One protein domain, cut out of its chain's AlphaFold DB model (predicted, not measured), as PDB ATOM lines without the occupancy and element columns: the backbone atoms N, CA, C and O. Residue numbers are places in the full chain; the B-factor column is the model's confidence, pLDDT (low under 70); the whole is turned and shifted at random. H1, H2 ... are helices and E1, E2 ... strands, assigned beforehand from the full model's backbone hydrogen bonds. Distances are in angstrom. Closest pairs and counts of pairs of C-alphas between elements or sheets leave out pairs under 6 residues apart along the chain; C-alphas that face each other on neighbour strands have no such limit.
ATOM      1  N   GLU A   9     -28.073  -9.239  45.587       78.38
ATOM      2  CA  GLU A   9     -28.900  -8.571  44.570       78.38
ATOM      3  C   GLU A   9     -30.280  -8.195  45.137       78.38
ATOM      4  O   GLU A   9     -30.733  -7.057  45.016       78.38
ATOM      5  N   HIS A  10     -30.907  -9.124  45.867       74.69
ATOM      6  CA  HIS A  10     -32.222  -8.937  46.483       74.69
ATOM      7  C   HIS A  10     -32.248  -7.919  47.632       74.69
ATOM      8  O   HIS A  10     -33.289  -7.323  47.888       74.69
ATOM      9  N   ALA A  11     -31.132  -7.729  48.339       74.12
ATOM     10  CA  ALA A  11     -31.060  -6.866  49.518       74.12
ATOM     11  C   ALA A  11     -30.560  -5.452  49.193       74.12
ATOM     12  O   ALA A  11     -30.985  -4.489  49.827       74.12
ATOM     13  N   TYR A  12     -29.659  -5.314  48.217       78.62
ATOM     14  CA  TYR A  12     -28.958  -4.054  47.957       78.62
ATOM     15  C   TYR A  12     -28.995  -3.603  46.491       78.62
ATOM     16  O   TYR A  12     -28.581  -2.475  46.222       78.62
ATOM     17  N   ALA A  13     -29.491  -4.422  45.554       80.38
ATOM     18  CA  ALA A  13     -29.539  -4.201  44.096       80.38
ATOM     19  C   ALA A  13     -28.187  -3.981  43.383       80.38
ATOM     20  O   ALA A  13     -28.061  -4.309  42.209       80.38
ATOM     21  N   LYS A  14     -27.189  -3.392  44.052       85.69
ATOM     22  CA  LYS A  14     -25.829  -3.146  43.564       85.69
ATOM     23  C   LYS A  14     -24.828  -3.228  44.712       85.69
ATOM     24  O   LYS A  14     -25.109  -2.782  45.827       85.69
ATOM     25  N   THR A  15     -23.616  -3.674  44.406       88.12
ATOM     26  CA  THR A  15     -22.486  -3.786  45.344       88.12
ATOM     27  C   THR A  15     -22.170  -2.467  46.058       88.12
ATOM     28  O   THR A  15     -21.972  -2.446  47.275       88.12
ATOM     29  N   GLY A  16     -22.214  -1.342  45.336       90.88
ATOM     30  CA  GLY A  16     -21.977  -0.012  45.906       90.88
ATOM     31  C   GLY A  16     -22.949   0.373  47.030       90.88
ATOM     32  O   GLY A  16     -22.536   0.999  48.007       90.88
ATOM     33  N   ASN A  17     -24.213  -0.060  46.965       93.56
ATOM     34  CA  ASN A  17     -25.200   0.234  48.010       93.56
ATOM     35  C   ASN A  17     -24.864  -0.489  49.320       93.56
ATOM     36  O   ASN A  17     -24.974   0.101  50.397       93.56
ATOM     37  N   ALA A  18     -24.398  -1.740  49.239       94.06
ATOM     38  CA  ALA A  18     -23.932  -2.476  50.410       94.06
ATOM     39  C   ALA A  18     -22.713  -1.796  51.050       94.06
ATOM     40  O   ALA A  18     -22.674  -1.637  52.269       94.06
ATOM     41  N   ALA A  19     -21.758  -1.313  50.251       95.31
ATOM     42  CA  ALA A  19     -20.590  -0.593  50.761       95.31
ATOM     43  C   ALA A  19     -20.963   0.720  51.476       95.31
ATOM     44  O   ALA A  19     -20.452   1.010  52.562       95.31
ATOM     45  N   VAL A  20     -21.899   1.497  50.917       95.69
ATOM     46  CA  VAL A  20     -22.428   2.707  51.571       95.69
ATOM     47  C   VAL A  20     -23.084   2.354  52.905       95.69
ATOM     48  O   VAL A  20     -22.764   2.963  53.928       95.69
ATOM     49  N   ASN A  21     -23.941   1.330  52.918       95.62
ATOM     50  CA  ASN A  21     -24.623   0.878  54.125       95.62
ATOM     51  C   ASN A  21     -23.640   0.395  55.207       95.62
ATOM     52  O   ASN A  21     -23.797   0.747  56.378       95.62
ATOM     53  N   MET A  22     -22.581  -0.333  54.829       95.50
ATOM     54  CA  MET A  22     -21.516  -0.739  55.752       95.50
ATOM     55  C   MET A  22     -20.848   0.475  56.398       95.50
ATOM     56  O   MET A  22     -20.757   0.533  57.622       95.50
ATOM     57  N   LYS A  23     -20.436   1.484  55.620       95.88
ATOM     58  CA  LYS A  23     -19.809   2.695  56.176       95.88
ATOM     59  C   LYS A  23     -20.741   3.461  57.112       95.88
ATOM     60  O   LYS A  23     -20.321   3.850  58.202       95.88
ATOM     61  N   GLN A  24     -21.999   3.636  56.704       96.19
ATOM     62  CA  GLN A  24     -23.031   4.293  57.510       96.19
ATOM     63  C   GLN A  24     -23.363   3.516  58.787       96.19
ATOM     64  O   GLN A  24     -23.831   4.112  59.747       96.19
ATOM     65  N   THR A  25     -23.096   2.210  58.822       97.12
ATOM     66  CA  THR A  25     -23.287   1.373  60.011       97.12
ATOM     67  C   THR A  25     -22.059   1.373  60.919       97.12
ATOM     68  O   THR A  25     -22.197   1.445  62.139       97.12
ATOM     69  N   ILE A  26     -20.852   1.298  60.349       96.94
ATOM     70  CA  ILE A  26     -19.593   1.203  61.101       96.94
ATOM     71  C   ILE A  26     -19.325   2.493  61.877       96.94
ATOM     72  O   ILE A  26     -19.067   2.423  63.078       96.94
ATOM     73  N   LEU A  27     -19.428   3.658  61.230       97.31
ATOM     74  CA  LEU A  27     -19.082   4.936  61.854       97.31
ATOM     75  C   LEU A  27     -19.873   5.216  63.149       97.31
ATOM     76  O   LEU A  27     -19.231   5.399  64.182       97.31
ATOM     77  N   PRO A  28     -21.220   5.203  63.169       98.12
ATOM     78  CA  PRO A  28     -21.968   5.504  64.391       98.12
ATOM     79  C   PRO A  28     -21.820   4.426  65.471       98.12
ATOM     80  O   PRO A  28     -21.974   4.731  66.648       98.12
ATOM     81  N   ARG A  29     -21.527   3.170  65.102       98.12
ATOM     82  CA  ARG A  29     -21.386   2.066  66.070       98.12
ATOM     83  C   ARG A  29     -20.004   1.968  66.698       98.12
ATOM     84  O   ARG A  29     -19.880   1.430  67.791       98.12
ATOM     85  N   THR A  30     -18.970   2.414  65.989       97.69
ATOM     86  CA  THR A  30     -17.572   2.179  66.384       97.69
ATOM     87  C   THR A  30     -16.760   3.460  66.540       97.69
ATOM     88  O   THR A  30     -15.685   3.421  67.126       97.69
ATOM     89  N   GLY A  31     -17.231   4.587  65.998       97.62
ATOM     90  CA  GLY A  31     -16.450   5.819  65.879       97.62
ATOM     91  C   GLY A  31     -15.349   5.760  64.811       97.62
ATOM     92  O   GLY A  31     -14.591   6.715  64.672       97.62
ATOM     93  N   ILE A  32     -15.248   4.667  64.045       96.75
ATOM     94  CA  ILE A  32     -14.169   4.443  63.076       96.75
ATOM     95  C   ILE A  32     -14.654   4.762  61.660       96.75
ATOM     96  O   ILE A  32     -15.683   4.263  61.200       96.75
ATOM     97  N   ILE A  33     -13.874   5.563  60.933       95.62
ATOM     98  CA  ILE A  33     -14.092   5.803  59.504       95.62
ATOM     99  C   ILE A  33     -13.538   4.614  58.720       95.62
ATOM    100  O   ILE A  33     -12.355   4.293  58.809       95.62
ATOM    101  N   ALA A  34     -14.393   3.981  57.920       96.62
ATOM    102  CA  ALA A  34     -14.002   2.898  57.029       96.62
ATOM    103  C   ALA A  34     -13.851   3.381  55.578       96.62
ATOM    104  O   ALA A  34     -14.590   4.252  55.105       96.62
ATOM    105  N   SER A  35     -12.930   2.755  54.852       97.62
ATOM    106  CA  SER A  35     -12.854   2.797  53.391       97.62
ATOM    107  C   SER A  35     -13.088   1.408  52.802       97.62
ATOM    108  O   SER A  35     -12.826   0.410  53.477       97.62
ATOM    109  N   ILE A  36     -13.632   1.345  51.582       97.81
ATOM    110  CA  ILE A  36     -13.991   0.081  50.923       97.81
ATOM    111  C   ILE A  36     -13.533   0.086  49.459       97.81
ATOM    112  O   ILE A  36     -14.019   0.880  48.653       97.81
ATOM    113  N   GLY A  37     -12.629  -0.831  49.120       97.19
ATOM    114  CA  GLY A  37     -12.260  -1.187  47.754       97.19
ATOM    115  C   GLY A  37     -13.078  -2.385  47.281       97.19
ATOM    116  O   GLY A  37     -13.108  -3.417  47.951       97.19
ATOM    117  N   ILE A  38     -13.745  -2.237  46.141       96.50
ATOM    118  CA  ILE A  38     -14.611  -3.253  45.537       96.50
ATOM    119  C   ILE A  38     -13.969  -3.700  44.227       96.50
ATOM    120  O   ILE A  38     -13.702  -2.875  43.357       96.50
ATOM    121  N   GLY A  39     -13.725  -4.998  44.082       95.25
ATOM    122  CA  GLY A  39     -13.157  -5.567  42.868       95.25
ATOM    123  C   GLY A  39     -13.637  -6.992  42.603       95.25
ATOM    124  O   GLY A  39     -14.233  -7.619  43.480       95.25
ATOM    125  N   PRO A  40     -13.334  -7.547  41.417       93.75
ATOM    126  CA  PRO A  40     -13.819  -8.863  40.994       93.75
ATOM    127  C   PRO A  40     -13.160 -10.034  41.744       93.75
ATOM    128  O   PRO A  40     -13.539 -11.186  41.558       93.75
ATOM    129  N   ASN A  41     -12.147  -9.772  42.577       93.69
ATOM    130  CA  ASN A  41     -11.540 -10.754  43.471       93.69
ATOM    131  C   ASN A  41     -10.879 -10.069  44.682       93.69
ATOM    132  O   ASN A  41     -10.794  -8.839  44.762       93.69
ATOM    133  N   LYS A  42     -10.377 -10.879  45.624       95.81
ATOM    134  CA  LYS A  42      -9.714 -10.408  46.854       95.81
ATOM    135  C   LYS A  42      -8.507  -9.507  46.585       95.81
ATOM    136  O   LYS A  42      -8.383  -8.470  47.230       95.81
ATOM    137  N   PHE A  43      -7.631  -9.899  45.658       94.19
ATOM    138  CA  PHE A  43      -6.410  -9.156  45.349       94.19
ATOM    139  C   PHE A  43      -6.750  -7.764  44.814       94.19
ATOM    140  O   PHE A  43      -6.385  -6.767  45.429       94.19
ATOM    141  N   ILE A  44      -7.553  -7.695  43.750       94.50
ATOM    142  CA  ILE A  44      -7.948  -6.425  43.136       94.50
ATOM    143  C   ILE A  44      -8.680  -5.538  44.153       94.50
ATOM    144  O   ILE A  44      -8.355  -4.361  44.278       94.50
ATOM    145  N   SER A  45      -9.587  -6.102  44.959       96.25
ATOM    146  CA  SER A  45     -10.275  -5.346  46.017       96.25
ATOM    147  C   SER A  45      -9.299  -4.698  47.008       96.25
ATOM    148  O   SER A  45      -9.495  -3.551  47.410       96.25
ATOM    149  N   LYS A  46      -8.227  -5.405  47.393       95.81
ATOM    150  CA  LYS A  46      -7.215  -4.883  48.321       95.81
ATOM    151  C   LYS A  46      -6.347  -3.802  47.683       95.81
ATOM    152  O   LYS A  46      -6.118  -2.777  48.318       95.81
ATOM    153  N   VAL A  47      -5.931  -3.992  46.433       95.12
ATOM    154  CA  VAL A  47      -5.151  -2.982  45.705       95.12
ATOM    155  C   VAL A  47      -5.957  -1.692  45.557       95.12
ATOM    156  O   VAL A  47      -5.455  -0.607  45.853       95.12
ATOM    157  N   ILE A  48      -7.238  -1.786  45.187       95.75
ATOM    158  CA  ILE A  48      -8.137  -0.624  45.101       95.75
ATOM    159  C   ILE A  48      -8.264   0.064  46.460       95.75
ATOM    160  O   ILE A  48      -8.204   1.294  46.548       95.75
ATOM    161  N   GLN A  49      -8.430  -0.725  47.522       96.19
ATOM    162  CA  GLN A  49      -8.545  -0.219  48.882       96.19
ATOM    163  C   GLN A  49      -7.326   0.626  49.281       96.19
ATOM    164  O   GLN A  49      -7.483   1.740  49.787       96.19
ATOM    165  N   ASP A  50      -6.123   0.115  49.026       94.94
ATOM    166  CA  ASP A  50      -4.876   0.744  49.459       94.94
ATOM    167  C   ASP A  50      -4.441   1.909  48.581       94.94
ATOM    168  O   ASP A  50      -3.801   2.833  49.076       94.94
ATOM    169  N   THR A  51      -4.768   1.895  47.294       94.00
ATOM    170  CA  THR A  51      -4.273   2.915  46.358       94.00
ATOM    171  C   THR A  51      -5.281   4.025  46.099       94.00
ATOM    172  O   THR A  51      -4.883   5.156  45.819       94.00
ATOM    173  N   LYS A  52      -6.584   3.744  46.227       94.56
ATOM    174  CA  LYS A  52      -7.660   4.693  45.902       94.56
ATOM    175  C   LYS A  52      -8.629   4.891  47.058       94.56
ATOM    176  O   LYS A  52      -8.765   6.011  47.552       94.56
ATOM    177  N   ALA A  53      -9.268   3.818  47.529       96.62
ATOM    178  CA  ALA A  53     -10.416   3.942  48.425       96.62
ATOM    179  C   ALA A  53     -10.062   4.546  49.790       96.62
ATOM    180  O   ALA A  53     -10.913   5.184  50.407       96.62
ATOM    181  N   LYS A  54      -8.818   4.415  50.272       94.75
ATOM    182  CA  LYS A  54      -8.377   5.099  51.502       94.75
ATOM    183  C   LYS A  54      -8.445   6.632  51.426       94.75
ATOM    184  O   LYS A  54      -8.526   7.268  52.469       94.75
ATOM    185  N   TYR A  55      -8.457   7.208  50.222       94.94
ATOM    186  CA  TYR A  55      -8.573   8.652  50.003       94.94
ATOM    187  C   TYR A  55      -9.992   9.082  49.606       94.94
ATOM    188  O   TYR A  55     -10.452  10.143  50.015       94.94
ATOM    189  N   THR A  56     -10.701   8.262  48.829       95.88
ATOM    190  CA  THR A  56     -12.042   8.570  48.287       95.88
ATOM    191  C   THR A  56     -13.188   7.990  49.122       95.88
ATOM    192  O   THR A  56     -14.352   8.344  48.952       95.88
ATOM    193  N   GLY A  57     -12.882   7.076  50.041       96.62
ATOM    194  CA  GLY A  57     -13.828   6.416  50.925       96.62
ATOM    195  C   GLY A  57     -14.457   5.141  50.354       96.62
ATOM    196  O   GLY A  57     -14.541   4.161  51.086       96.62
ATOM    197  N   ILE A  58     -14.926   5.133  49.108       97.19
ATOM    198  CA  ILE A  58     -15.381   3.920  48.403       97.19
ATOM    199  C   ILE A  58     -14.856   4.002  46.974       97.19
ATOM    200  O   ILE A  58     -14.933   5.054  46.341       97.19
ATOM    201  N   THR A  59     -14.308   2.916  46.445       97.00
ATOM    202  CA  THR A  59     -13.936   2.832  45.029       97.00
ATOM    203  C   THR A  59     -14.195   1.427  44.523       97.00
ATOM    204  O   THR A  59     -13.883   0.454  45.205       97.00
ATOM    205  N   GLU A  60     -14.774   1.341  43.334       95.12
ATOM    206  CA  GLU A  60     -15.045   0.095  42.631       95.12
ATOM    207  C   GLU A  60     -14.341   0.140  41.286       95.12
ATOM    208  O   GLU A  60     -14.534   1.101  40.545       95.12
ATOM    209  N   TYR A  61     -13.550  -0.890  40.988       94.31
ATOM    210  CA  TYR A  61     -13.007  -1.131  39.654       94.31
ATOM    211  C   TYR A  61     -13.352  -2.543  39.203       94.31
ATOM    212  O   TYR A  61     -13.461  -3.477  40.005       94.31
ATOM    213  N   ARG A  62     -13.506  -2.690  37.894       92.19
ATOM    214  CA  ARG A  62     -13.803  -3.947  37.222       92.19
ATOM    215  C   ARG A  62     -12.550  -4.518  36.566       92.19
ATOM    216  O   ARG A  62     -11.459  -3.962  36.671       92.19
ATOM    217  N   TYR A  63     -12.684  -5.679  35.932       89.94
ATOM    218  CA  TYR A  63     -11.538  -6.352  35.319       89.94
ATOM    219  C   TYR A  63     -10.936  -5.525  34.171       89.94
ATOM    220  O   TYR A  63      -9.720  -5.476  34.004       89.94
ATOM    221  N   GLU A  64     -11.780  -4.815  33.427       91.81
ATOM    222  CA  GLU A  64     -11.403  -3.897  32.352       91.81
ATOM    223  C   GLU A  64     -10.511  -2.730  32.814       91.81
ATOM    224  O   GLU A  64      -9.667  -2.262  32.052       91.81
ATOM    225  N   ASP A  65     -10.623  -2.317  34.076       90.06
ATOM    226  CA  ASP A  65      -9.848  -1.211  34.647       90.06
ATOM    227  C   ASP A  65      -8.420  -1.625  35.048       90.06
ATOM    228  O   ASP A  65      -7.572  -0.779  35.338       90.06
ATOM    229  N   VAL A  66      -8.118  -2.930  35.080       87.81
ATOM    230  CA  VAL A  66      -6.816  -3.445  35.538       87.81
ATOM    231  C   VAL A  66      -5.681  -2.897  34.672       87.81
ATOM    232  O   VAL A  66      -4.681  -2.413  35.203       87.81
ATOM    233  N   LEU A  67      -5.850  -2.935  33.349       87.94
ATOM    234  CA  LEU A  67      -4.822  -2.527  32.387       87.94
ATOM    235  C   LEU A  67      -4.502  -1.032  32.465       87.94
ATOM    236  O   LEU A  67      -3.359  -0.633  32.266       87.94
ATOM    237  N   THR A  68      -5.510  -0.204  32.730       86.62
ATOM    238  CA  THR A  68      -5.399   1.257  32.642       86.62
ATOM    239  C   THR A  68      -5.162   1.917  33.992       86.62
ATOM    240  O   THR A  68      -4.597   3.007  34.029       86.62
ATOM    241  N   LEU A  69      -5.571   1.287  35.097       83.00
ATOM    242  CA  LEU A  69      -5.506   1.885  36.433       83.00
ATOM    243  C   LEU A  69      -4.586   1.122  37.385       83.00
ATOM    244  O   LEU A  69      -3.883   1.760  38.166       83.00
ATOM    245  N   LEU A  70      -4.580  -0.216  37.338       81.62
ATOM    246  CA  LEU A  70      -3.808  -1.027  38.289       81.62
ATOM    247  C   LEU A  70      -2.394  -1.337  37.797       81.62
ATOM    248  O   LEU A  70      -1.462  -1.279  38.587       81.62
ATOM    249  N   TRP A  71      -2.199  -1.618  36.507       87.44
ATOM    250  CA  TRP A  71      -0.865  -1.879  35.938       87.44
ATOM    251  C   TRP A  71       0.073  -0.669  35.937       87.44
ATOM    252  O   TRP A  71       1.282  -0.840  35.821       87.44
ATOM    253  N   LEU A  72      -0.464   0.546  36.074       87.25
ATOM    254  CA  LEU A  72       0.347   1.759  36.209       87.25
ATOM    255  C   LEU A  72       0.939   1.930  37.616       87.25
ATOM    256  O   LEU A  72       1.769   2.815  37.820       87.25
ATOM    257  N   LEU A  73       0.504   1.121  38.586       89.25
ATOM    258  CA  LEU A  73       1.043   1.128  39.940       89.25
ATOM    259  C   LEU A  73       2.412   0.458  39.957       89.25
ATOM    260  O   LEU A  73       2.637  -0.552  39.285       89.25
ATOM    261  N   ARG A  74       3.324   0.991  40.768       91.12
ATOM    262  CA  ARG A  74       4.591   0.307  41.010       91.12
ATOM    263  C   ARG A  74       4.361  -0.902  41.909       91.12
ATOM    264  O   ARG A  74       3.412  -0.939  42.690       91.12
ATOM    265  N   VAL A  75       5.253  -1.884  41.821       87.31
ATOM    266  CA  VAL A  75       5.136  -3.134  42.590       87.31
ATOM    267  C   VAL A  75       5.148  -2.866  44.098       87.31
ATOM    268  O   VAL A  75       4.481  -3.572  44.839       87.31
ATOM    269  N   GLU A  76       5.834  -1.820  44.560       90.88
ATOM    270  CA  GLU A  76       5.882  -1.449  45.980       90.88
ATOM    271  C   GLU A  76       4.568  -0.838  46.501       90.88
ATOM    272  O   GLU A  76       4.419  -0.624  47.703       90.88
ATOM    273  N   GLU A  77       3.629  -0.514  45.609       84.25
ATOM    274  CA  GLU A  77       2.315   0.049  45.941       84.25
ATOM    275  C   GLU A  77       1.218  -1.026  46.056       84.25
ATOM    276  O   GLU A  77       0.068  -0.682  46.347       84.25
ATOM    277  N   VAL A  78       1.567  -2.301  45.825       81.69
ATOM    278  CA  VAL A  78       0.663  -3.461  45.713       81.69
ATOM    279  C   VAL A  78       0.846  -4.449  46.863       81.69
ATOM    280  O   VAL A  78       2.004  -4.776  47.203       81.69
TER     281      VAL A  78
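Overview. This is residues 9 to 78 of the 78 residues of an uncharacterized protein of Paenibacillus sp. Aloe-11 (UniProt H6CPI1). Two short parallel strands, E1 and E2, make a small sheet in the middle, with H3 packed on one face and residues 15 to 23 of H2 more loosely on the other. H4 and the last residues, 71 to 78, lie beyond one end of this layered core, and the short H1 lies out past the start of H2. The 70 printed residues hold four named helices and two strands, in the order H1 H2 E1 H3 E2 H4, mostly helix. The whole is only just compact, close to loose, with a radius of gyration of the C-alphas of 13.1 A and spans of 36 by 29 by 17 A.

Along the chain. Find E1, residues 36 to 38, from C-alpha 36 at (-13.991, 0.081, 50.923); its neighbour E2 is residues 58 to 60. H3, residues 42 to 56, runs 19.2 A, and H2, residues 15 to 30, runs 22.4 A. H1 is residues 9 to 12, from C-alpha 9 at (-28.900, -8.571, 44.570), and H4 is residues 63 to 70, ending with C-alpha 70 at (-3.808, -1.027, 38.289).

Arrangement. Look first at E1 and E2, parallel at 9 degrees, where N 38 and O 59 are 2.9 A apart, within hydrogen-bond range. E1, H3 and E2 form a strand-helix-strand unit, two parallel strands joined through a helix, with a left-handed crossover. The closest C-alphas of E1 and H3, Gly 37 and Gln 49, are 4.0 A apart; those of H2 and E1, Ala 19 and Ile 36, 6.6 A. H3 and H4 are close but not clearly touching, C-alphas 47 and 70 being 7.8 A apart. H2 and H3 are apart. O i to N i+4 pairs within range number 11 of 12 in H2, 8 of 11 in H3 and 2 of 4 in H4; H1 is too short for one.

Size, cuts and confidence. The C-alphas of His 10 and Glu 76 are farthest apart, 38.8 A. The printed part has no cut, its links between named elements are tight, and no printed residue is under pLDDT 70.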